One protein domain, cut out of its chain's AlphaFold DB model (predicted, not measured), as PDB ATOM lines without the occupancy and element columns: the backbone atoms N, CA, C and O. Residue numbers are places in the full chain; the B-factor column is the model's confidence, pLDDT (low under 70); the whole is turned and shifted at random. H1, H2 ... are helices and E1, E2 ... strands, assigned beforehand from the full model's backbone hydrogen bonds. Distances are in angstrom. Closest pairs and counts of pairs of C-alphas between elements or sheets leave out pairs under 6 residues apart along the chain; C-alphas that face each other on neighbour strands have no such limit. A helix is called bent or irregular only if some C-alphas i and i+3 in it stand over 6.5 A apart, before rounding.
ATOM      1  N   LEU A 138     191.175 228.973 259.199       89.12
ATOM      2  CA  LEU A 138     192.440 228.553 259.796       89.12
ATOM      3  C   LEU A 138     193.418 228.018 258.741       89.12
ATOM      4  O   LEU A 138     194.594 228.364 258.754       89.12
ATOM      5  N   GLU A 139     192.931 227.247 257.767       88.31
ATOM      6  CA  GLU A 139     193.756 226.743 256.666       88.31
ATOM      7  C   GLU A 139     194.333 227.883 255.808       88.31
ATOM      8  O   GLU A 139     195.467 227.791 255.342       88.31
ATOM      9  N   LYS A 140     193.597 228.985 255.607       89.94
ATOM     10  CA  LYS A 140     194.127 230.161 254.894       89.94
ATOM     11  C   LYS A 140     195.236 230.847 255.688       89.94
ATOM     12  O   LYS A 140     196.208 231.287 255.074       89.94
ATOM     13  N   ILE A 141     195.093 230.957 257.009       91.44
ATOM     14  CA  ILE A 141     196.110 231.556 257.889       91.44
ATOM     15  C   ILE A 141     197.370 230.685 257.885       91.44
ATOM     16  O   ILE A 141     198.457 231.195 257.633       91.44
ATOM     17  N   ILE A 142     197.216 229.365 258.027       91.94
ATOM     18  CA  ILE A 142     198.324 228.401 257.964       91.94
ATOM     19  C   ILE A 142     199.035 228.465 256.609       91.94
ATOM     20  O   ILE A 142     200.248 228.619 256.568       91.94
ATOM     21  N   LYS A 143     198.309 228.486 255.483       91.38
ATOM     22  CA  LYS A 143     198.932 228.646 254.153       91.38
ATOM     23  C   LYS A 143     199.727 229.946 254.025       91.38
ATOM     24  O   LYS A 143     200.787 229.961 253.407       91.38
ATOM     25  N   LYS A 144     199.223 231.055 254.581       93.06
ATOM     26  CA  LYS A 144     199.964 232.326 254.609       93.06
ATOM     27  C   LYS A 144     201.215 232.219 255.474       93.06
ATOM     28  O   LYS A 144     202.251 232.742 255.071       93.06
ATOM     29  N   ARG A 145     201.119 231.537 256.617       93.31
ATOM     30  CA  ARG A 145     202.245 231.278 257.513       93.31
ATOM     31  C   ARG A 145     203.319 230.467 256.806       93.31
ATOM     32  O   ARG A 145     204.464 230.894 256.799       93.31
ATOM     33  N   ASP A 146     202.952 229.369 256.157       93.19
ATOM     34  CA  ASP A 146     203.900 228.497 255.463       93.19
ATOM     35  C   ASP A 146     204.598 229.248 254.313       93.19
ATOM     36  O   ASP A 146     205.811 229.162 254.150       93.19
ATOM     37  N   CYS A 147     203.866 230.088 253.570       93.56
ATOM     38  CA  CYS A 147     204.460 230.985 252.573       93.56
ATOM     39  C   CYS A 147     205.421 232.020 253.184       93.56
ATOM     40  O   CYS A 147     206.438 232.337 252.571       93.56
ATOM     41  N   ALA A 148     205.091 232.593 254.345       92.50
ATOM     42  CA  ALA A 148     205.958 233.548 255.038       92.50
ATOM     43  C   ALA A 148     207.217 232.866 255.591       92.50
ATOM     44  O   ALA A 148     208.304 233.422 255.466       92.50
ATOM     45  N   LEU A 149     207.074 231.652 256.123       93.75
ATOM     46  CA  LEU A 149     208.163 230.806 256.600       93.75
ATOM     47  C   LEU A 149     209.139 230.494 255.464       93.75
ATOM     48  O   LEU A 149     210.318 230.806 255.593       93.75
ATOM     49  N   LEU A 150     208.653 230.003 254.319       93.44
ATOM     50  CA  LEU A 150     209.500 229.711 253.153       93.44
ATOM     51  C   LEU A 150     210.258 230.948 252.655       93.44
ATOM     52  O   LEU A 150     211.428 230.868 252.287       93.44
ATOM     53  N   LYS A 151     209.603 232.113 252.646       93.25
ATOM     54  CA  LYS A 151     210.244 233.380 252.264       93.25
ATOM     55  C   LYS A 151     211.293 233.830 253.276       93.25
ATOM     56  O   LYS A 151     212.321 234.377 252.883       93.25
ATOM     57  N   LEU A 152     211.047 233.601 254.563       93.25
ATOM     58  CA  LEU A 152     212.004 233.891 255.619       93.25
ATOM     59  C   LEU A 152     213.236 232.982 255.506       93.25
ATOM     60  O   LEU A 152     214.352 233.502 255.496       93.25
ATOM     61  N   GLU A 153     213.047 231.673 255.324       92.69
ATOM     62  CA  GLU A 153     214.126 230.700 255.093       92.69
ATOM     63  C   GLU A 153     214.963 231.064 253.861       92.69
ATOM     64  O   GLU A 153     216.192 231.096 253.931       92.69
ATOM     65  N   ASP A 154     214.316 231.424 252.750       92.50
ATOM     66  CA  ASP A 154     214.989 231.869 251.527       92.50
ATOM     67  C   ASP A 154     215.785 233.169 251.754       92.50
ATOM     68  O   ASP A 154     216.953 233.269 251.369       92.50
ATOM     69  N   SER A 155     215.202 234.157 252.443       92.00
ATOM     70  CA  SER A 155     215.882 235.424 252.750       92.00
ATOM     71  C   SER A 155     217.107 235.241 253.658       92.00
ATOM     72  O   SER A 155     218.167 235.812 253.377       92.00
ATOM     73  N   LEU A 156     217.007 234.395 254.691       91.69
ATOM     74  CA  LEU A 156     218.113 234.057 255.593       91.69
ATOM     75  C   LEU A 156     219.194 233.255 254.866       91.69
ATOM     76  O   LEU A 156     220.376 233.578 254.966       91.69
ATOM     77  N   THR A 157     218.806 232.282 254.045       91.56
ATOM     78  CA  THR A 157     219.742 231.487 253.240       91.56
ATOM     79  C   THR A 157     220.526 232.369 252.265       91.56
ATOM     80  O   THR A 157     221.755 232.286 252.185       91.56
ATOM     81  N   LYS A 158     219.849 233.291 251.567       91.75
ATOM     82  CA  LYS A 158     220.496 234.299 250.709       91.75
ATOM     83  C   LYS A 158     221.460 235.183 251.496       91.75
ATOM     84  O   LYS A 158     222.532 235.521 250.985       91.75
ATOM     85  N   TYR A 159     221.096 235.561 252.721       92.12
ATOM     86  CA  TYR A 159     221.948 236.362 253.592       92.12
ATOM     87  C   TYR A 159     223.215 235.615 254.016       92.12
ATOM     88  O   TYR A 159     224.304 236.171 253.896       92.12
ATOM     89  N   ILE A 160     223.112 234.344 254.401       91.19
ATOM     90  CA  ILE A 160     224.269 233.519 254.778       91.19
ATOM     91  C   ILE A 160     225.196 233.296 253.586       91.19
ATOM     92  O   ILE A 160     226.409 233.472 253.696       91.19
ATOM     93  N   ILE A 161     224.648 233.025 252.397       91.25
ATOM     94  CA  ILE A 161     225.448 232.949 251.165       91.25
ATOM     95  C   ILE A 161     226.183 234.276 250.912       91.25
ATOM     96  O   ILE A 161     227.346 234.283 250.494       91.25
ATOM     97  N   LYS A 162     225.533 235.417 251.172       91.38
ATOM     98  CA  LYS A 162     226.151 236.745 251.058       91.38
ATOM     99  C   LYS A 162     227.253 236.955 252.104       91.38
ATOM    100  O   LYS A 162     228.300 237.484 251.734       91.38
ATOM    101  N   CYS A 163     227.053 236.514 253.347       89.56
ATOM    102  CA  CYS A 163     228.058 236.532 254.417       89.56
ATOM    103  C   CYS A 163     229.286 235.715 254.024       89.56
ATOM    104  O   CYS A 163     230.395 236.248 253.998       89.56
ATOM    105  N   LYS A 164     229.082 234.485 253.545       90.12
ATOM    106  CA  LYS A 164     230.166 233.631 253.056       90.12
ATOM    107  C   LYS A 164     230.947 234.265 251.907       90.12
ATOM    108  O   LYS A 164     232.170 234.343 251.956       90.12
ATOM    109  N   ARG A 165     230.254 234.809 250.901       89.94
ATOM    110  CA  ARG A 165     230.894 235.545 249.791       89.94
ATOM    111  C   ARG A 165     231.695 236.751 250.273       89.94
ATOM    112  O   ARG A 165     232.715 237.079 249.670       89.94
ATOM    113  N   HIS A 166     231.211 237.447 251.299       88.25
ATOM    114  CA  HIS A 166     231.900 238.591 251.883       88.25
ATOM    115  C   HIS A 166     233.183 238.151 252.602       88.25
ATOM    116  O   HIS A 166     234.246 238.696 252.305       88.25
ATOM    117  N   CYS A 167     233.110 237.106 253.432       87.12
ATOM    118  CA  CYS A 167     234.271 236.486 254.076       87.12
ATOM    119  C   CYS A 167     235.300 235.974 253.071       87.12
ATOM    120  O   CYS A 167     236.474 236.299 253.192       87.12
ATOM    121  N   ASP A 168     234.889 235.246 252.032       87.94
ATOM    122  CA  ASP A 168     235.824 234.720 251.030       87.94
ATOM    123  C   ASP A 168     236.543 235.841 250.270       87.94
ATOM    124  O   ASP A 168     237.737 235.746 249.980       87.94
ATOM    125  N   LYS A 169     235.834 236.933 249.948       87.75
ATOM    126  CA  LYS A 169     236.435 238.127 249.337       87.75
ATOM    127  C   LYS A 169     237.409 238.817 250.286       87.75
ATOM    128  O   LYS A 169     238.465 239.255 249.838       87.75
ATOM    129  N   PHE A 170     237.055 238.929 251.563       85.06
ATOM    130  CA  PHE A 170     237.919 239.504 252.589       85.06
ATOM    131  C   PHE A 170     239.190 238.667 252.772       85.06
ATOM    132  O   PHE A 170     240.290 239.203 252.686       85.06
ATOM    133  N   ASN A 171     239.051 237.344 252.879       85.81
ATOM    134  CA  ASN A 171     240.165 236.406 252.996       85.81
ATOM    135  C   ASN A 171     241.088 236.469 251.771       85.81
ATOM    136  O   ASN A 171     242.300 236.578 251.927       85.81
ATOM    137  N   LYS A 172     240.545 236.497 250.545       85.44
ATOM    138  CA  LYS A 172     241.356 236.670 249.323       85.44
ATOM    139  C   LYS A 172     242.168 237.970 249.336       85.44
ATOM    140  O   LYS A 172     243.337 237.944 248.968       85.44
ATOM    141  N   LYS A 173     241.567 239.083 249.778       81.69
ATOM    142  CA  LYS A 173     242.257 240.378 249.912       81.69
ATOM    143  C   LYS A 173     243.343 240.354 250.993       81.69
ATOM    144  O   LYS A 173     244.392 240.961 250.796       81.69
ATOM    145  N   MET A 174     243.105 239.642 252.096       74.06
ATOM    146  CA  MET A 174     244.091 239.429 253.162       74.06
ATOM    147  C   MET A 174     245.318 238.663 252.656       74.06
ATOM    148  O   MET A 174     246.436 239.129 252.842       74.06
ATOM    149  N   TYR A 175     245.134 237.544 251.943       70.69
ATOM    150  CA  TYR A 175     246.259 236.764 251.405       70.69
ATOM    151  C   TYR A 175     247.070 237.510 250.334       70.69
ATOM    152  O   TYR A 175     248.262 237.251 250.196       70.69
ATOM    153  N   PRO A 189     227.685 241.911 256.182       79.94
ATOM    154  CA  PRO A 189     227.109 242.590 255.031       79.94
ATOM    155  C   PRO A 189     225.688 243.078 255.344       79.94
ATOM    156  O   PRO A 189     224.989 242.506 256.177       79.94
ATOM    157  N   ALA A 190     225.227 244.103 254.617       81.19
ATOM    158  CA  ALA A 190     223.857 244.602 254.756       81.19
ATOM    159  C   ALA A 190     222.815 243.502 254.475       81.19
ATOM    160  O   ALA A 190     222.985 242.716 253.525       81.19
ATOM    161  N   THR A 191     221.735 243.485 255.258       81.19
ATOM    162  CA  THR A 191     220.617 242.544 255.115       81.19
ATOM    163  C   THR A 191     219.939 242.673 253.743       81.19
ATOM    164  O   THR A 191     220.001 243.727 253.095       81.19
ATOM    165  N   PRO A 192     219.354 241.584 253.214       80.19
ATOM    166  CA  PRO A 192     218.633 241.626 251.953       80.19
ATOM    167  C   PRO A 192     217.357 242.463 252.097       80.19
ATOM    168  O   PRO A 192     216.489 242.195 252.927       80.19
ATOM    169  N   SER A 193     217.229 243.471 251.242       81.25
ATOM    170  CA  SER A 193     216.024 244.287 251.134       81.25
ATOM    171  C   SER A 193     215.202 243.851 249.925       81.25
ATOM    172  O   SER A 193     215.747 243.814 248.818       81.25
ATOM    173  N   GLU A 194     213.911 243.609 250.106       79.12
ATOM    174  CA  GLU A 194     212.980 243.319 249.013       79.12
ATOM    175  C   GLU A 194     211.970 244.459 248.859       79.12
ATOM    176  O   GLU A 194     211.641 245.166 249.816       79.12
ATOM    177  N   PHE A 195     211.490 244.662 247.629       74.12
ATOM    178  CA  PHE A 195     210.353 245.536 247.381       74.12
ATOM    179  C   PHE A 195     209.075 244.756 247.652       74.12
ATOM    180  O   PHE A 195     208.789 243.762 246.983       74.12
ATOM    181  N   ILE A 196     208.310 245.210 248.635       74.81
ATOM    182  CA  ILE A 196     207.062 244.572 249.027       74.81
ATOM    183  C   ILE A 196     205.914 245.468 248.590       74.81
ATOM    184  O   ILE A 196     205.933 246.688 248.763       74.81
ATOM    185  N   PHE A 197     204.903 244.836 248.003       68.25
ATOM    186  CA  PHE A 197     203.643 245.481 247.689       68.25
ATOM    187  C   PHE A 197     202.830 245.625 248.977       68.25
ATOM    188  O   PHE A 197     202.248 244.656 249.466       68.25
ATOM    189  N   LEU A 198     202.788 246.835 249.533       65.06
ATOM    190  CA  LEU A 198     201.894 247.155 250.639       65.06
ATOM    191  C   LEU A 198     200.533 247.524 250.065       65.06
ATOM    192  O   LEU A 198     200.369 248.521 249.355       65.06
ATOM    193  N   GLN A 199     199.546 246.684 250.362       55.75
ATOM    194  CA  GLN A 199     198.165 246.969 250.018       55.75
ATOM    195  C   GLN A 199     197.604 247.959 251.044       55.75
ATOM    196  O   GLN A 199     197.235 247.583 252.155       55.75
ATOM    197  N   LEU A 200     197.557 249.240 250.674       51.69
ATOM    198  CA  LEU A 200     196.978 250.291 251.507       51.69
ATOM    199  C   LEU A 200     195.450 250.272 251.382       51.69
ATOM    200  O   LEU A 200     194.876 250.872 250.479       51.69
ATOM    201  N   ASN A 201     194.811 249.625 252.358       46.78
ATOM    202  CA  ASN A 201     193.377 249.678 252.650       46.78
ATOM    203  C   ASN A 201     192.437 248.973 251.636       46.78
ATOM    204  O   ASN A 201     192.657 248.938 250.427       46.78
ATOM    205  N   SER A 202     191.340 248.403 252.147       54.75
ATOM    206  CA  SER A 202     190.405 247.522 251.418       54.75
ATOM    207  C   SER A 202     189.678 248.206 250.251       54.75
ATOM    208  O   SER A 202     189.226 247.529 249.329       54.75
ATOM    209  N   ASN A 203     189.572 249.539 250.266       54.00
ATOM    210  CA  ASN A 203     188.655 250.273 249.384       54.00
ATOM    211  C   ASN A 203     189.344 251.134 248.309       54.00
ATOM    212  O   ASN A 203     188.663 251.695 247.455       54.00
ATOM    213  N   LYS A 204     190.682 251.229 248.288       49.81
ATOM    214  CA  LYS A 204     191.431 251.896 247.209       49.81
ATOM    215  C   LYS A 204     192.588 250.997 246.785       49.81
ATOM    216  O   LYS A 204     193.496 250.755 247.564       49.81
ATOM    217  N   LYS A 205     192.582 250.518 245.535       51.53
ATOM    218  CA  LYS A 205     193.668 249.712 244.937       51.53
ATOM    219  C   LYS A 205     194.933 250.554 244.676       51.53
ATOM    220  O   LYS A 205     195.418 250.605 243.552       51.53
ATOM    221  N   ARG A 206     195.456 251.265 245.679       50.94
ATOM    222  CA  ARG A 206     196.793 251.867 245.613       50.94
ATOM    223  C   ARG A 206     197.770 250.868 246.206       50.94
ATOM    224  O   ARG A 206     197.748 250.600 247.404       50.94
ATOM    225  N   VAL A 207     198.585 250.285 245.337       59.91
ATOM    226  CA  VAL A 207     199.673 249.400 245.733       59.91
ATOM    227  C   VAL A 207     200.924 250.262 245.829       59.91
ATOM    228  O   VAL A 207     201.387 250.774 244.812       59.91
ATOM    229  N   LEU A 208     201.424 250.476 247.045       62.50
ATOM    230  CA  LEU A 208     202.641 251.252 247.259       62.50
ATOM    231  C   LEU A 208     203.821 250.287 247.352       62.50
ATOM    232  O   LEU A 208     203.774 249.303 248.094       62.50
ATOM    233  N   LEU A 209     204.845 250.541 246.542       75.44
ATOM    234  CA  LEU A 209     206.056 249.738 246.504       75.44
ATOM    235  C   LEU A 209     207.038 250.314 247.526       75.44
ATOM    236  O   LEU A 209     207.592 251.390 247.305       75.44
ATOM    237  N   GLN A 210     207.247 249.618 248.643       79.88
ATOM    238  CA  GLN A 210     208.214 250.036 249.659       79.88
ATOM    239  C   GLN A 210     209.351 249.027 249.752       79.88
ATOM    240  O   GLN A 210     209.139 247.814 249.704       79.88
ATOM    241  N   ARG A 211     210.572 249.543 249.901       81.19
ATOM    242  CA  ARG A 211     211.759 248.738 250.172       81.19
ATOM    243  C   ARG A 211     211.838 248.468 251.671       81.19
ATOM    244  O   ARG A 211     211.959 249.408 252.451       81.19
ATOM    245  N   VAL A 212     211.767 247.202 252.060       82.56
ATOM    246  CA  VAL A 212     211.792 246.778 253.467       82.56
ATOM    247  C   VAL A 212     212.891 245.733 253.654       82.56
ATOM    248  O   VAL A 212     213.231 245.001 252.721       82.56
ATOM    249  N   ASP A 213     213.472 245.673 254.853       89.31
ATOM    250  CA  ASP A 213     214.332 244.557 255.250       89.31
ATOM    251  C   ASP A 213     213.500 243.268 255.284       89.31
ATOM    252  O   ASP A 213     212.579 243.126 256.095       89.31
ATOM    253  N   SER A 214     213.808 242.348 254.370       88.94
ATOM    254  CA  SER A 214     213.022 241.130 254.165       88.94
ATOM    255  C   SER A 214     213.032 240.225 255.399       88.94
ATOM    256  O   SER A 214     211.982 239.705 255.774       88.94
ATOM    257  N   ILE A 215     214.168 240.112 256.098       91.62
ATOM    258  CA  ILE A 215     214.315 239.218 257.254       91.62
ATOM    259  C   ILE A 215     213.460 239.719 258.424       91.62
ATOM    260  O   ILE A 215     212.657 238.976 258.995       91.62
ATOM    261  N   ARG A 216     213.589 241.006 258.767       90.56
ATOM    262  CA  ARG A 216     212.809 241.631 259.851       90.56
ATOM    263  C   ARG A 216     211.317 241.679 259.537       90.56
ATOM    264  O   ARG A 216     210.486 241.554 260.430       90.56
ATOM    265  N   TYR A 217     210.964 241.867 258.270       90.75
ATOM    266  CA  TYR A 217     209.571 241.871 257.855       90.75
ATOM    267  C   TYR A 217     208.935 240.486 257.999       90.75
ATOM    268  O   TYR A 217     207.919 240.348 258.682       90.75
ATOM    269  N   TYR A 218     209.533 239.451 257.398       92.88
ATOM    270  CA  TYR A 218     208.945 238.113 257.426       92.88
ATOM    271  C   TYR A 218     208.963 237.491 258.828       92.88
ATOM    272  O   TYR A 218     208.045 236.741 259.138       92.88
ATOM    273  N   SER A 219     209.916 237.848 259.699       91.88
ATOM    274  CA  SER A 219     209.937 237.377 261.098       91.88
ATOM    275  C   SER A 219     208.756 237.929 261.890       91.88
ATOM    276  O   SER A 219     208.028 237.162 262.520       91.88
ATOM    277  N   ARG A 220     208.479 239.234 261.773       91.94
ATOM    278  CA  ARG A 220     207.292 239.860 262.379       91.94
ATOM    279  C   ARG A 220     205.992 239.276 261.837       91.94
ATOM    280  O   ARG A 220     205.078 238.994 262.606       91.94
ATOM    281  N   VAL A 221     205.901 239.080 260.518       92.06
ATOM    282  CA  VAL A 221     204.717 238.474 259.883       92.06
ATOM    283  C   VAL A 221     204.514 237.036 260.364       92.06
ATOM    284  O   VAL A 221     203.385 236.651 260.656       92.06
ATOM    285  N   LEU A 222     205.588 236.252 260.482       93.31
ATOM    286  CA  LEU A 222     205.535 234.878 260.974       93.31
ATOM    287  C   LEU A 222     205.056 234.824 262.431       93.31
ATOM    288  O   LEU A 222     204.120 234.083 262.728       93.31
ATOM    289  N   ALA A 223     205.629 235.653 263.308       92.50
ATOM    290  CA  ALA A 223     205.214 235.761 264.707       92.50
ATOM    291  C   ALA A 223     203.739 236.178 264.837       92.50
ATOM    292  O   ALA A 223     202.979 235.565 265.587       92.50
ATOM    293  N   TYR A 224     203.301 237.161 264.043       93.62
ATOM    294  CA  TYR A 224     201.905 237.596 263.999       93.62
ATOM    295  C   TYR A 224     200.950 236.464 263.591       93.62
ATOM    296  O   TYR A 224     199.950 236.232 264.269       93.62
ATOM    297  N   LEU A 225     201.264 235.728 262.520       94.25
ATOM    298  CA  LEU A 225     200.425 234.623 262.043       94.25
ATOM    299  C   LEU A 225     200.376 233.469 263.052       94.25
ATOM    300  O   LEU A 225     199.316 232.886 263.270       94.25
ATOM    301  N   ASN A 226     201.494 233.170 263.714       93.88
ATOM    302  CA  ASN A 226     201.561 232.166 264.777       93.88
ATOM    303  C   ASN A 226     200.716 232.554 265.997       93.88
ATOM    304  O   ASN A 226     199.952 231.733 266.517       93.88
ATOM    305  N   LYS A 227     200.751 233.832 266.387       92.00
ATOM    306  CA  LYS A 227     199.859 234.389 267.408       92.00
ATOM    307  C   LYS A 227     198.388 234.276 267.003       92.00
ATOM    308  O   LYS A 227     197.570 233.834 267.810       92.00
ATOM    309  N   GLU A 228     198.046 234.634 265.766       91.62
ATOM    310  CA  GLU A 228     196.676 234.551 265.241       91.62
ATOM    311  C   GLU A 228     196.153 233.107 265.263       91.62
ATOM    312  O   GLU A 228     195.036 232.867 265.720       91.62
ATOM    313  N   ILE A 229     196.976 232.131 264.862       91.31
ATOM    314  CA  ILE A 229     196.643 230.700 264.936       91.31
ATOM    315  C   ILE A 229     196.340 230.294 266.382       91.31
ATOM    316  O   ILE A 229     195.310 229.669 266.641       91.31
ATOM    317  N   LYS A 230     197.196 230.674 267.337       90.25
ATOM    318  CA  LYS A 230     197.013 230.349 268.759       90.25
ATOM    319  C   LYS A 230     195.709 230.932 269.313       90.25
ATOM    320  O   LYS A 230     194.937 230.216 269.949       90.25
ATOM    321  N   ILE A 231     195.419 232.200 269.007       90.62
ATOM    322  CA  ILE A 231     194.168 232.870 269.401       90.62
ATOM    323  C   ILE A 231     192.960 232.179 268.764       90.62
ATOM    324  O   ILE A 231     191.980 231.896 269.456       90.62
ATOM    325  N   PHE A 232     193.030 231.878 267.465       89.00
ATOM    326  CA  PHE A 232     191.925 231.264 266.736       89.00
ATOM    327  C   PHE A 232     191.558 229.908 267.338       89.00
ATOM    328  O   PHE A 232     190.382 229.616 267.549       89.00
ATOM    329  N   LYS A 233     192.562 229.092 267.667       85.31
ATOM    330  CA  LYS A 233     192.351 227.774 268.271       85.31
ATOM    331  C   LYS A 233     191.741 227.883 269.665       85.31
ATOM    332  O   LYS A 233     190.759 227.202 269.928       85.31
ATOM    333  N   ASN A 234     192.254 228.767 270.516       86.69
ATOM    334  CA  ASN A 234     191.729 228.924 271.874       86.69
ATOM    335  C   ASN A 234     190.298 229.484 271.899       86.69
ATOM    336  O   ASN A 234     189.538 229.168 272.806       86.69
ATOM    337  N   THR A 235     189.932 230.307 270.913       87.06
ATOM    338  CA  THR A 235     188.644 231.021 270.905       87.06
ATOM    339  C   THR A 235     187.551 230.264 270.154       87.06
ATOM    340  O   THR A 235     186.401 230.244 270.584       87.06
ATOM    341  N   TYR A 236     187.880 229.659 269.008       80.62
ATOM    342  CA  TYR A 236     186.877 229.171 268.058       80.62
ATOM    343  C   TYR A 236     186.870 227.657 267.877       80.62
ATOM    344  O   TYR A 236     185.957 227.163 267.221       80.62
ATOM    345  N   ALA A 237     187.832 226.903 268.432       74.31
ATOM    346  CA  ALA A 237     187.953 225.468 268.156       74.31
ATOM    347  C   ALA A 237     186.664 224.682 268.435       74.31
ATOM    348  O   ALA A 237     186.290 223.834 267.617       74.31
ATOM    349  N   ASP A 238     185.969 224.984 269.531       75.56
ATOM    350  CA  ASP A 238     184.782 224.240 269.971       75.56
ATOM    351  C   ASP A 238     183.486 224.666 269.268       75.56
ATOM    352  O   ASP A 238     182.555 223.872 269.171       75.56
ATOM    353  N   GLY A 239     183.447 225.874 268.697       79.25
ATOM    354  CA  GLY A 239     182.280 226.419 267.993       79.25
ATOM    355  C   GLY A 239     182.227 226.136 266.486       79.25
ATOM    356  O   GLY A 239     181.294 226.583 265.817       79.25
ATOM    357  N   LEU A 240     183.217 225.439 265.914       83.44
ATOM    358  CA  LEU A 240     183.278 225.205 264.466       83.44
ATOM    359  C   LEU A 240     182.158 224.276 263.979       83.44
ATOM    360  O   LEU A 240     181.911 223.209 264.540       83.44
ATOM    361  N   ASP A 621     198.036 222.020 264.576       79.50
ATOM    362  CA  ASP A 621     199.083 223.024 264.472       79.50
ATOM    363  C   ASP A 621     199.268 223.801 265.782       79.50
ATOM    364  O   ASP A 621     198.337 224.438 266.267       79.50
ATOM    365  N   CYS A 622     200.450 223.751 266.388       76.56
ATOM    366  CA  CYS A 622     200.706 224.385 267.683       76.56
ATOM    367  C   CYS A 622     200.842 225.915 267.603       76.56
ATOM    368  O   CYS A 622     200.920 226.561 268.646       76.56
ATOM    369  N   GLY A 623     200.830 226.496 266.394       81.12
ATOM    370  CA  GLY A 623     201.084 227.927 266.213       81.12
ATOM    371  C   GLY A 623     202.530 228.291 266.548       81.12
ATOM    372  O   GLY A 623     202.791 229.407 266.981       81.12
ATOM    373  N   TYR A 624     203.448 227.338 266.386       87.56
ATOM    374  CA  TYR A 624     204.883 227.516 266.553       87.56
ATOM    375  C   TYR A 624     205.601 226.993 265.310       87.56
ATOM    376  O   TYR A 624     205.234 225.939 264.781       87.56
ATOM    377  N   SER A 625     206.611 227.720 264.840       87.81
ATOM    378  CA  SER A 625     207.340 227.386 263.614       87.81
ATOM    379  C   SER A 625     208.818 227.136 263.887       87.81
ATOM    380  O   SER A 625     209.468 227.923 264.564       87.81
ATOM    381  N   ASN A 626     209.367 226.087 263.280       88.75
ATOM    382  CA  ASN A 626     210.812 225.895 263.204       88.75
ATOM    383  C   ASN A 626     211.282 226.383 261.837       88.75
ATOM    384  O   ASN A 626     210.800 225.887 260.819       88.75
ATOM    385  N   VAL A 627     212.194 227.344 261.826       89.00
ATOM    386  CA  VAL A 627     212.792 227.906 260.616       89.00
ATOM    387  C   VAL A 627     214.109 227.187 260.363       89.00
ATOM    388  O   VAL A 627     214.997 227.232 261.212       89.00
ATOM    389  N   TRP A 628     214.257 226.551 259.206       87.94
ATOM    390  CA  TRP A 628     215.461 225.804 258.852       87.94
ATOM    391  C   TRP A 628     216.392 226.637 257.982       87.94
ATOM    392  O   TRP A 628     216.008 227.156 256.935       87.94
ATOM    393  N   VAL A 629     217.641 226.762 258.422       89.56
ATOM    394  CA  VAL A 629     218.650 227.612 257.784       89.56
ATOM    395  C   VAL A 629     219.989 226.862 257.761       89.56
ATOM    396  O   VAL A 629     220.262 226.099 258.686       89.56
ATOM    397  N   PRO A 630     220.839 227.014 256.727       90.12
ATOM    398  CA  PRO A 630     222.176 226.428 256.757       90.12
ATOM    399  C   PRO A 630     223.039 227.012 257.877       90.12
ATOM    400  O   PRO A 630     222.937 228.189 258.209       90.12
ATOM    401  N   GLU A 631     223.929 226.187 258.417       86.44
ATOM    402  CA  GLU A 631     224.949 226.575 259.378       86.44
ATOM    403  C   GLU A 631     225.894 227.599 258.750       86.44
ATOM    404  O   GLU A 631     226.482 227.378 257.681       86.44
ATOM    405  N   ASP A 632     226.030 228.742 259.418       84.56
ATOM    406  CA  ASP A 632     226.947 229.786 259.001       84.56
ATOM    407  C   ASP A 632     228.342 229.509 259.566       84.56
ATOM    408  O   ASP A 632     228.655 229.821 260.709       84.56
ATOM    409  N   THR A 633     229.230 228.968 258.733       79.88
ATOM    410  CA  THR A 633     230.631 228.731 259.117       79.88
ATOM    411  C   THR A 633     231.413 230.021 259.379       79.88
ATOM    412  O   THR A 633     232.559 229.958 259.815       79.88
ATOM    413  N   THR A 634     230.860 231.186 259.023       82.62
ATOM    414  CA  THR A 634     231.539 232.480 259.171       82.62
ATOM    415  C   THR A 634     231.243 233.186 260.488       82.62
ATOM    416  O   THR A 634     231.984 234.102 260.841       82.62
ATOM    417  N   GLY A 635     230.178 232.791 261.193       81.25
ATOM    418  CA  GLY A 635     229.708 233.431 262.425       81.25
ATOM    419  C   GLY A 635     229.214 234.877 262.258       81.25
ATOM    420  O   GLY A 635     228.943 235.561 263.241       81.25
ATOM    421  N   LEU A 636     229.098 235.384 261.022       84.06
ATOM    422  CA  LEU A 636     228.673 236.766 260.764       84.06
ATOM    423  C   LEU A 636     227.174 236.972 260.979       84.06
ATOM    424  O   LEU A 636     226.745 238.083 261.294       84.06
ATOM    425  N   SER A 637     226.375 235.926 260.767       84.50
ATOM    426  CA  SER A 637     224.925 235.983 260.944       84.50
ATOM    427  C   SER A 637     224.455 235.626 262.358       84.50
ATOM    428  O   SER A 637     223.298 235.894 262.678       84.50
ATOM    429  N   ASP A 638     225.341 235.130 263.229       84.12
ATOM    430  CA  ASP A 638     224.991 234.617 264.561       84.12
ATOM    431  C   ASP A 638     224.320 235.671 265.445       84.12
ATOM    432  O   ASP A 638     223.275 235.402 266.031       84.12
ATOM    433  N   ASN A 639     224.843 236.903 265.474       86.25
ATOM    434  CA  ASN A 639     224.249 237.999 266.252       86.25
ATOM    435  C   ASN A 639     222.814 238.312 265.806       86.25
ATOM    436  O   ASN A 639     221.931 238.562 266.626       86.25
ATOM    437  N   LEU A 640     222.571 238.285 264.493       86.00
ATOM    438  CA  LEU A 640     221.248 238.526 263.929       86.00
ATOM    439  C   LEU A 640     220.304 237.369 264.273       86.00
ATOM    440  O   LEU A 640     219.177 237.611 264.698       86.00
ATOM    441  N   VAL A 641     220.760 236.123 264.134       86.31
ATOM    442  CA  VAL A 641     219.969 234.930 264.471       86.31
ATOM    443  C   VAL A 641     219.624 234.901 265.963       86.31
ATOM    444  O   VAL A 641     218.471 234.642 266.304       86.31
ATOM    445  N   CYS A 642     220.573 235.241 266.840       85.50
ATOM    446  CA  CYS A 642     220.337 235.354 268.281       85.50
ATOM    447  C   CYS A 642     219.278 236.419 268.583       85.50
ATOM    448  O   CYS A 642     218.291 236.106 269.239       85.50
ATOM    449  N   SER A 643     219.406 237.622 268.003       87.31
ATOM    450  CA  SER A 643     218.415 238.689 268.207       87.31
ATOM    451  C   SER A 643     217.000 238.284 267.773       87.31
ATOM    452  O   SER A 643     216.028 238.545 268.473       87.31
ATOM    453  N   LEU A 644     216.868 237.574 266.647       87.06
ATOM    454  CA  LEU A 644     215.565 237.119 266.158       87.06
ATOM    455  C   LEU A 644     214.943 236.034 267.042       87.06
ATOM    456  O   LEU A 644     213.716 236.000 267.172       87.06
ATOM    457  N   ASN A 645     215.775 235.153 267.603       86.75
ATOM    458  CA  ASN A 645     215.343 234.095 268.511       86.75
ATOM    459  C   ASN A 645     214.929 234.656 269.878       86.75
ATOM    460  O   ASN A 645     213.945 234.181 270.435       86.75
ATOM    461  N   GLU A 646     215.631 235.665 270.400       87.19
ATOM    462  CA  GLU A 646     215.262 236.348 271.648       87.19
ATOM    463  C   GLU A 646     213.916 237.070 271.502       87.19
ATOM    464  O   GLU A 646     212.991 236.809 272.275       87.19
ATOM    465  N   ASP A 647     213.765 237.881 270.447       80.75
ATOM    466  CA  ASP A 647     212.562 238.683 270.191       80.75
ATOM    467  C   ASP A 647     211.290 237.835 269.990       80.75
ATOM    468  O   ASP A 647     210.183 238.293 270.275       80.75
ATOM    469  N   ASN A 648     211.418 236.610 269.458       80.56
ATOM    470  CA  ASN A 648     210.277 235.797 269.009       80.56
ATOM    471  C   ASN A 648     210.242 234.376 269.590       80.56
ATOM    472  O   ASN A 648     209.557 233.510 269.035       80.56
ATOM    473  N   SER A 649     210.938 234.147 270.704       77.38
ATOM    474  CA  SER A 649     211.101 232.833 271.346       77.38
ATOM    475  C   SER A 649     209.789 232.068 271.576       77.38
ATOM    476  O   SER A 649     209.765 230.840 271.495       77.38
ATOM    477  N   GLU A 650     208.676 232.773 271.794       81.75
ATOM    478  CA  GLU A 650     207.347 232.179 271.985       81.75
ATOM    479  C   GLU A 650     206.692 231.635 270.702       81.75
ATOM    480  O   GLU A 650     205.792 230.795 270.786       81.75
ATOM    481  N   TYR A 651     207.095 232.120 269.524       85.31
ATOM    482  CA  TYR A 651     206.384 231.890 268.261       85.31
ATOM    483  C   TYR A 651     207.199 231.125 267.223       85.31
ATOM    484  O   TYR A 651     206.609 230.391 266.425       85.31
ATOM    485  N   PHE A 652     208.518 231.287 267.173       89.31
ATOM    486  CA  PHE A 652     209.362 230.481 266.296       89.31
ATOM    487  C   PHE A 652     210.790 230.361 266.826       89.31
ATOM    488  O   PHE A 652     211.230 231.164 267.643       89.31
ATOM    489  N   SER A 653     211.522 229.363 266.335       87.62
ATOM    490  CA  SER A 653     212.974 229.260 266.521       87.62
ATOM    491  C   SER A 653     213.673 228.997 265.200       87.62
ATOM    492  O   SER A 653     213.149 228.310 264.319       87.62
ATOM    493  N   ILE A 654     214.872 229.557 265.064       86.75
ATOM    494  CA  ILE A 654     215.762 229.315 263.932       86.75
ATOM    495  C   ILE A 654     216.688 228.148 264.280       86.75
ATOM    496  O   ILE A 654     217.454 228.211 265.241       86.75
ATOM    497  N   LEU A 655     216.617 227.086 263.480       83.31
ATOM    498  CA  LEU A 655     217.457 225.900 263.563       83.31
ATOM    499  C   LEU A 655     218.494 225.945 262.439       83.31
ATOM    500  O   LEU A 655     218.152 225.879 261.259       83.31
ATOM    501  N   THR A 656     219.770 226.018 262.813       79.25
ATOM    502  CA  THR A 656     220.908 226.060 261.877       79.25
ATOM    503  C   THR A 656     221.532 224.687 261.612       79.25
ATOM    504  O   THR A 656     222.591 224.567 261.006       79.25
ATOM    505  N   THR A 657     220.909 223.611 262.091       72.38
ATOM    506  CA  THR A 657     221.486 222.265 262.029       72.38
ATOM    507  C   THR A 657     221.223 221.580 260.688       72.38
ATOM    508  O   THR A 657     220.142 221.722 260.122       72.38
ATOM    509  N   CYS A 658     222.160 220.723 260.259       74.31
ATOM    510  CA  CYS A 658     222.009 219.739 259.168       74.31
ATOM    511  C   CYS A 658     222.150 220.251 257.723       74.31
ATOM    512  O   CYS A 658     222.070 219.445 256.795       74.31
ATOM    513  N   ALA A 659     222.419 221.537 257.515       83.38
ATOM    514  CA  ALA A 659     222.759 222.091 256.209       83.38
ATOM    515  C   ALA A 659     223.972 223.013 256.341       83.38
ATOM    516  O   ALA A 659     224.137 223.649 257.374       83.38
ATOM    517  N   TYR A 660     224.808 223.109 255.314       87.62
ATOM    518  CA  TYR A 660     225.906 224.076 255.255       87.62
ATOM    519  C   TYR A 660     226.019 224.647 253.841       87.62
ATOM    520  O   TYR A 660     225.491 224.101 252.871       87.62
ATOM    521  N   VAL A 661     226.701 225.780 253.707       88.25
ATOM    522  CA  VAL A 661     226.997 226.359 252.392       88.25
ATOM    523  C   VAL A 661     228.348 225.824 251.918       88.25
ATOM    524  O   VAL A 661     229.341 226.000 252.621       88.25
ATOM    525  N   ASP A 662     228.429 225.225 250.728       86.31
ATOM    526  CA  ASP A 662     229.678 224.730 250.120       86.31
ATOM    527  C   ASP A 662     230.550 225.885 249.561       86.31
ATOM    528  O   ASP A 662     230.153 227.056 249.543       86.31
ATOM    529  N   ARG A 663     231.788 225.604 249.144       83.81
ATOM    530  CA  ARG A 663     232.716 226.530 248.469       83.81
ATOM    531  C   ARG A 663     232.123 227.135 247.194       83.81
ATOM    532  O   ARG A 663     232.450 228.268 246.858       83.81
ATOM    533  N   HIS A 664     231.219 226.424 246.519       86.56
ATOM    534  CA  HIS A 664     230.530 226.918 245.321       86.56
ATOM    535  C   HIS A 664     229.274 227.754 245.620       86.56
ATOM    536  O   HIS A 664     228.498 228.040 244.708       86.56
ATOM    537  N   TYR A 665     229.053 228.154 246.879       88.56
ATOM    538  CA  TYR A 665     227.865 228.902 247.317       88.56
ATOM    539  C   TYR A 665     226.542 228.174 247.053       88.56
ATOM    540  O   TYR A 665     225.514 228.810 246.816       88.56
ATOM    541  N   ARG A 666     226.582 226.842 247.075       87.69
ATOM    542  CA  ARG A 666     225.407 225.972 247.020       87.69
ATOM    543  C   ARG A 666     225.097 225.491 248.433       87.69
ATOM    544  O   ARG A 666     226.017 225.318 249.228       87.69
ATOM    545  N   VAL A 667     223.816 225.331 248.745       87.00
ATOM    546  CA  VAL A 667     223.381 224.765 250.025       87.00
ATOM    547  C   VAL A 667     223.412 223.249 249.891       87.00
ATOM    548  O   VAL A 667     222.757 222.704 249.005       87.00
ATOM    549  N   GLU A 668     224.184 222.589 250.745       85.44
ATOM    550  CA  GLU A 668     224.280 221.135 250.811       85.44
ATOM    551  C   GLU A 668     223.738 220.637 252.150       85.44
ATOM    552  O   GLU A 668     223.876 221.291 253.187       85.44
ATOM    553  N   LEU A 669     223.088 219.473 252.115       84.56
ATOM    554  CA  LEU A 669     222.606 218.788 253.308       84.56
ATOM    555  C   LEU A 669     223.699 217.854 253.824       84.56
ATOM    556  O   LEU A 669     224.189 216.996 253.089       84.56
ATOM    557  N   ASP A 670     224.036 217.974 255.105       79.81
ATOM    558  CA  ASP A 670     224.956 217.044 255.754       79.81
ATOM    559  C   ASP A 670     224.196 215.781 256.172       79.81
ATOM    560  O   ASP A 670     223.722 215.633 257.304       79.81
ATOM    561  N   PHE A 671     224.081 214.843 255.230       74.06
ATOM    562  CA  PHE A 671     223.458 213.547 255.479       74.06
ATOM    563  C   PHE A 671     224.147 212.772 256.609       74.06
ATOM    564  O   PHE A 671     223.473 212.030 257.323       74.06
ATOM    565  N   HIS A 672     225.456 212.944 256.833       70.75
ATOM    566  CA  HIS A 672     226.149 212.201 257.884       70.75
ATOM    567  C   HIS A 672     225.716 212.668 259.278       70.75
ATOM    568  O   HIS A 672     225.466 211.837 260.158       70.75
ATOM    569  N   ARG A 673     225.540 213.980 259.463       65.38
ATOM    570  CA  ARG A 673     224.969 214.554 260.691       65.38
ATOM    571  C   ARG A 673     223.503 214.163 260.868       65.38
ATOM    572  O   ARG A 673     223.121 213.786 261.973       65.38
ATOM    573  N   ILE A 674     222.717 214.168 259.790       62.25
ATOM    574  CA  ILE A 674     221.307 213.748 259.810       62.25
ATOM    575  C   ILE A 674     221.186 212.288 260.270       62.25
ATOM    576  O   ILE A 674     220.464 212.004 261.222       62.25
ATOM    577  N   PHE A 675     221.915 211.355 259.651       60.00
ATOM    578  CA  PHE A 675     221.789 209.926 259.956       60.00
ATOM    579  C   PHE A 675     222.468 209.504 261.267       60.00
ATOM    580  O   PHE A 675     221.937 208.626 261.943       60.00
ATOM    581  N   ARG A 676     223.552 210.162 261.715       54.38
ATOM    582  CA  ARG A 676     224.125 209.902 263.056       54.38
ATOM    583  C   ARG A 676     223.122 210.146 264.180       54.38
ATOM    584  O   ARG A 676     223.119 209.404 265.160       54.38
ATOM    585  N   VAL A 677     222.278 211.172 264.050       48.19
ATOM    586  CA  VAL A 677     221.219 211.462 265.030       48.19
ATOM    587  C   VAL A 677     220.193 210.320 265.071       48.19
ATOM    588  O   VAL A 677     219.755 209.937 266.153       48.19
ATOM    589  N   TYR A 678     219.877 209.700 263.928       43.75
ATOM    590  CA  TYR A 678     218.992 208.528 263.865       43.75
ATOM    591  C   TYR A 678     219.636 207.237 264.409       43.75
ATOM    592  O   TYR A 678     218.968 206.464 265.107       43.75
ATOM    593  N   ASP A 679     220.928 207.018 264.160       39.34
ATOM    594  CA  ASP A 679     221.668 205.858 264.683       39.34
ATOM    595  C   ASP A 679     221.854 205.921 266.212       39.34
ATOM    596  O   ASP A 679     221.846 204.895 266.889       39.34
ATOM    597  N   LEU A 680     221.942 207.120 266.801       42.16
ATOM    598  CA  LEU A 680     221.974 207.290 268.262       42.16
ATOM    599  C   LEU A 680     220.632 206.935 268.932       42.16
ATOM    600  O   LEU A 680     220.622 206.428 270.058       42.16
ATOM    601  N   VAL A 681     219.508 207.149 268.240       42.84
ATOM    602  CA  VAL A 681     218.157 206.785 268.710       42.84
ATOM    603  C   VAL A 681     217.910 205.276 268.591       42.84
ATOM    604  O   VAL A 681     217.230 204.682 269.430       42.84
ATOM    605  N   THR A 682     218.521 204.615 267.611       37.56
ATOM    606  CA  THR A 682     218.483 203.157 267.460       37.56
ATOM    607  C   THR A 682     219.749 202.529 268.039       37.56
ATOM    608  O   THR A 682     220.636 202.114 267.310       37.56
TER     609      THR A 682
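This is residues 138 to 175, 189 to 240 and 621 to 682 of the 710 residues of an uncharacterized protein of Smittium simulii (UniProt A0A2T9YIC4). A long helix, H1, makes the longest axis; H2 runs back side by side with its first half, and the long hairpin E1 and E2 leads straight into H2 as an arm beyond this pair. A short two-strand ladder, E3 and E4, sits between H1 and H3, and the small hairpin E5 and E6 packs on H1 farther along, while residues 676 to 682, most of them in H4, stick out at one end. The printed part has 152 residues with four named helices and six named strands, in the order H1 E1 E2 H2 E3 H3 E4 E5 E6 H4; the sheets are E1 and E2, antiparallel, E3 and E4, parallel, and E5 and E6, antiparallel. The class is mixed, helices and strands. The whole is loose, with a radius of gyration of the C-alphas of 18.6 A, and flat, spanning 62 by 50 by 24 A.

Strand E1, residues 193 to 200, is 20.0 A long, and E2, residues 206 to 213, is 21.3 A long. Helix H2, residues 214 to 239, begins with C-alpha 214 at (213.022, 241.130, 254.165) and is 36.8 A long. It is irregular, with C-alphas 235 and 238 7.9 A apart, and has a kink of 39 degrees near residue 233. Helix H1, residues 138 to 175, runs 55.1 A from C-alpha 138 at (192.440, 228.553, 259.796). The short strands are E3, residues 625 to 628, E4, residues 652 to 655, E5, residues 659 to 661, and E6, residues 667 to 669. Helix H3 holds residues 638 to 648, over 15.4 A. Helix H4, residues 671 to 681, is 15.8 A long and ends with C-alpha 681 at (218.157, 206.785, 268.710).

E1 and E2 form an antiparallel hairpin at 149 degrees, with N 196 and O 210 at 2.9 A and N 212 and O 194 at 3.0 A, within hydrogen-bond range. The closest C-alphas of E1 and H2 are those of Ser 193 and Ser 214, 5.3 A apart. H1 touches H2 with residues 138 to 156 alone, at a shallow tilt of 23 degrees, opposite ways; their closest C-alphas are those of Leu 152 and Tyr 218, 5.5 A apart. E3 and E4 are parallel at 22 degrees, with N 627 and O 653 at 2.8 A, within hydrogen-bond range. The closest C-alphas of H1 and E3 are those of Glu 153 and Trp 628, 6.3 A apart. E3, H3 and E4 form a strand-helix-strand unit, two parallel neighbour strands with a helix between them in the chain, and its crossover is right-handed. The closest C-alphas of H3 and E4 are those of Asn 645 and Ser 653, 5.7 A apart. H2 and H3 are close but not clearly touching, with C-alphas of Ala 223 and Asn 648 closest at 6.6 A. E5 and E6 form an antiparallel hairpin at 148 degrees, with N 660 and O 668 at 2.9 A, within hydrogen-bond range. The closest C-alphas of H1 and E5 are those of Ile 161 and Val 661, 6.9 A apart. H4 touches no helix. In H1 and H3 every O i to N i+4 pair is within hydrogen-bond range; in H2 20 of 22 are, in H4 6 of 7.

The two C-alphas farthest apart are those of Tyr 175 and Gly 239, 66.9 A. Residues 169 to 175, which belong to H1, and residues 676 to 682, of which 676 to 681 belong to H4, stand free. Residues 176 to 188 are not printed, with 20.3 A between C-alphas 175 and 189, and neither are residues 241 to 620, with 16.0 A between C-alphas 240 and 621. Of the links that are printed whole, E3 to H3 is short but not tight, the others are tight, and none is long. Mean pLDDT of the printed part is 81.4; residues 197 to 208 and 673 to 682 are under 70.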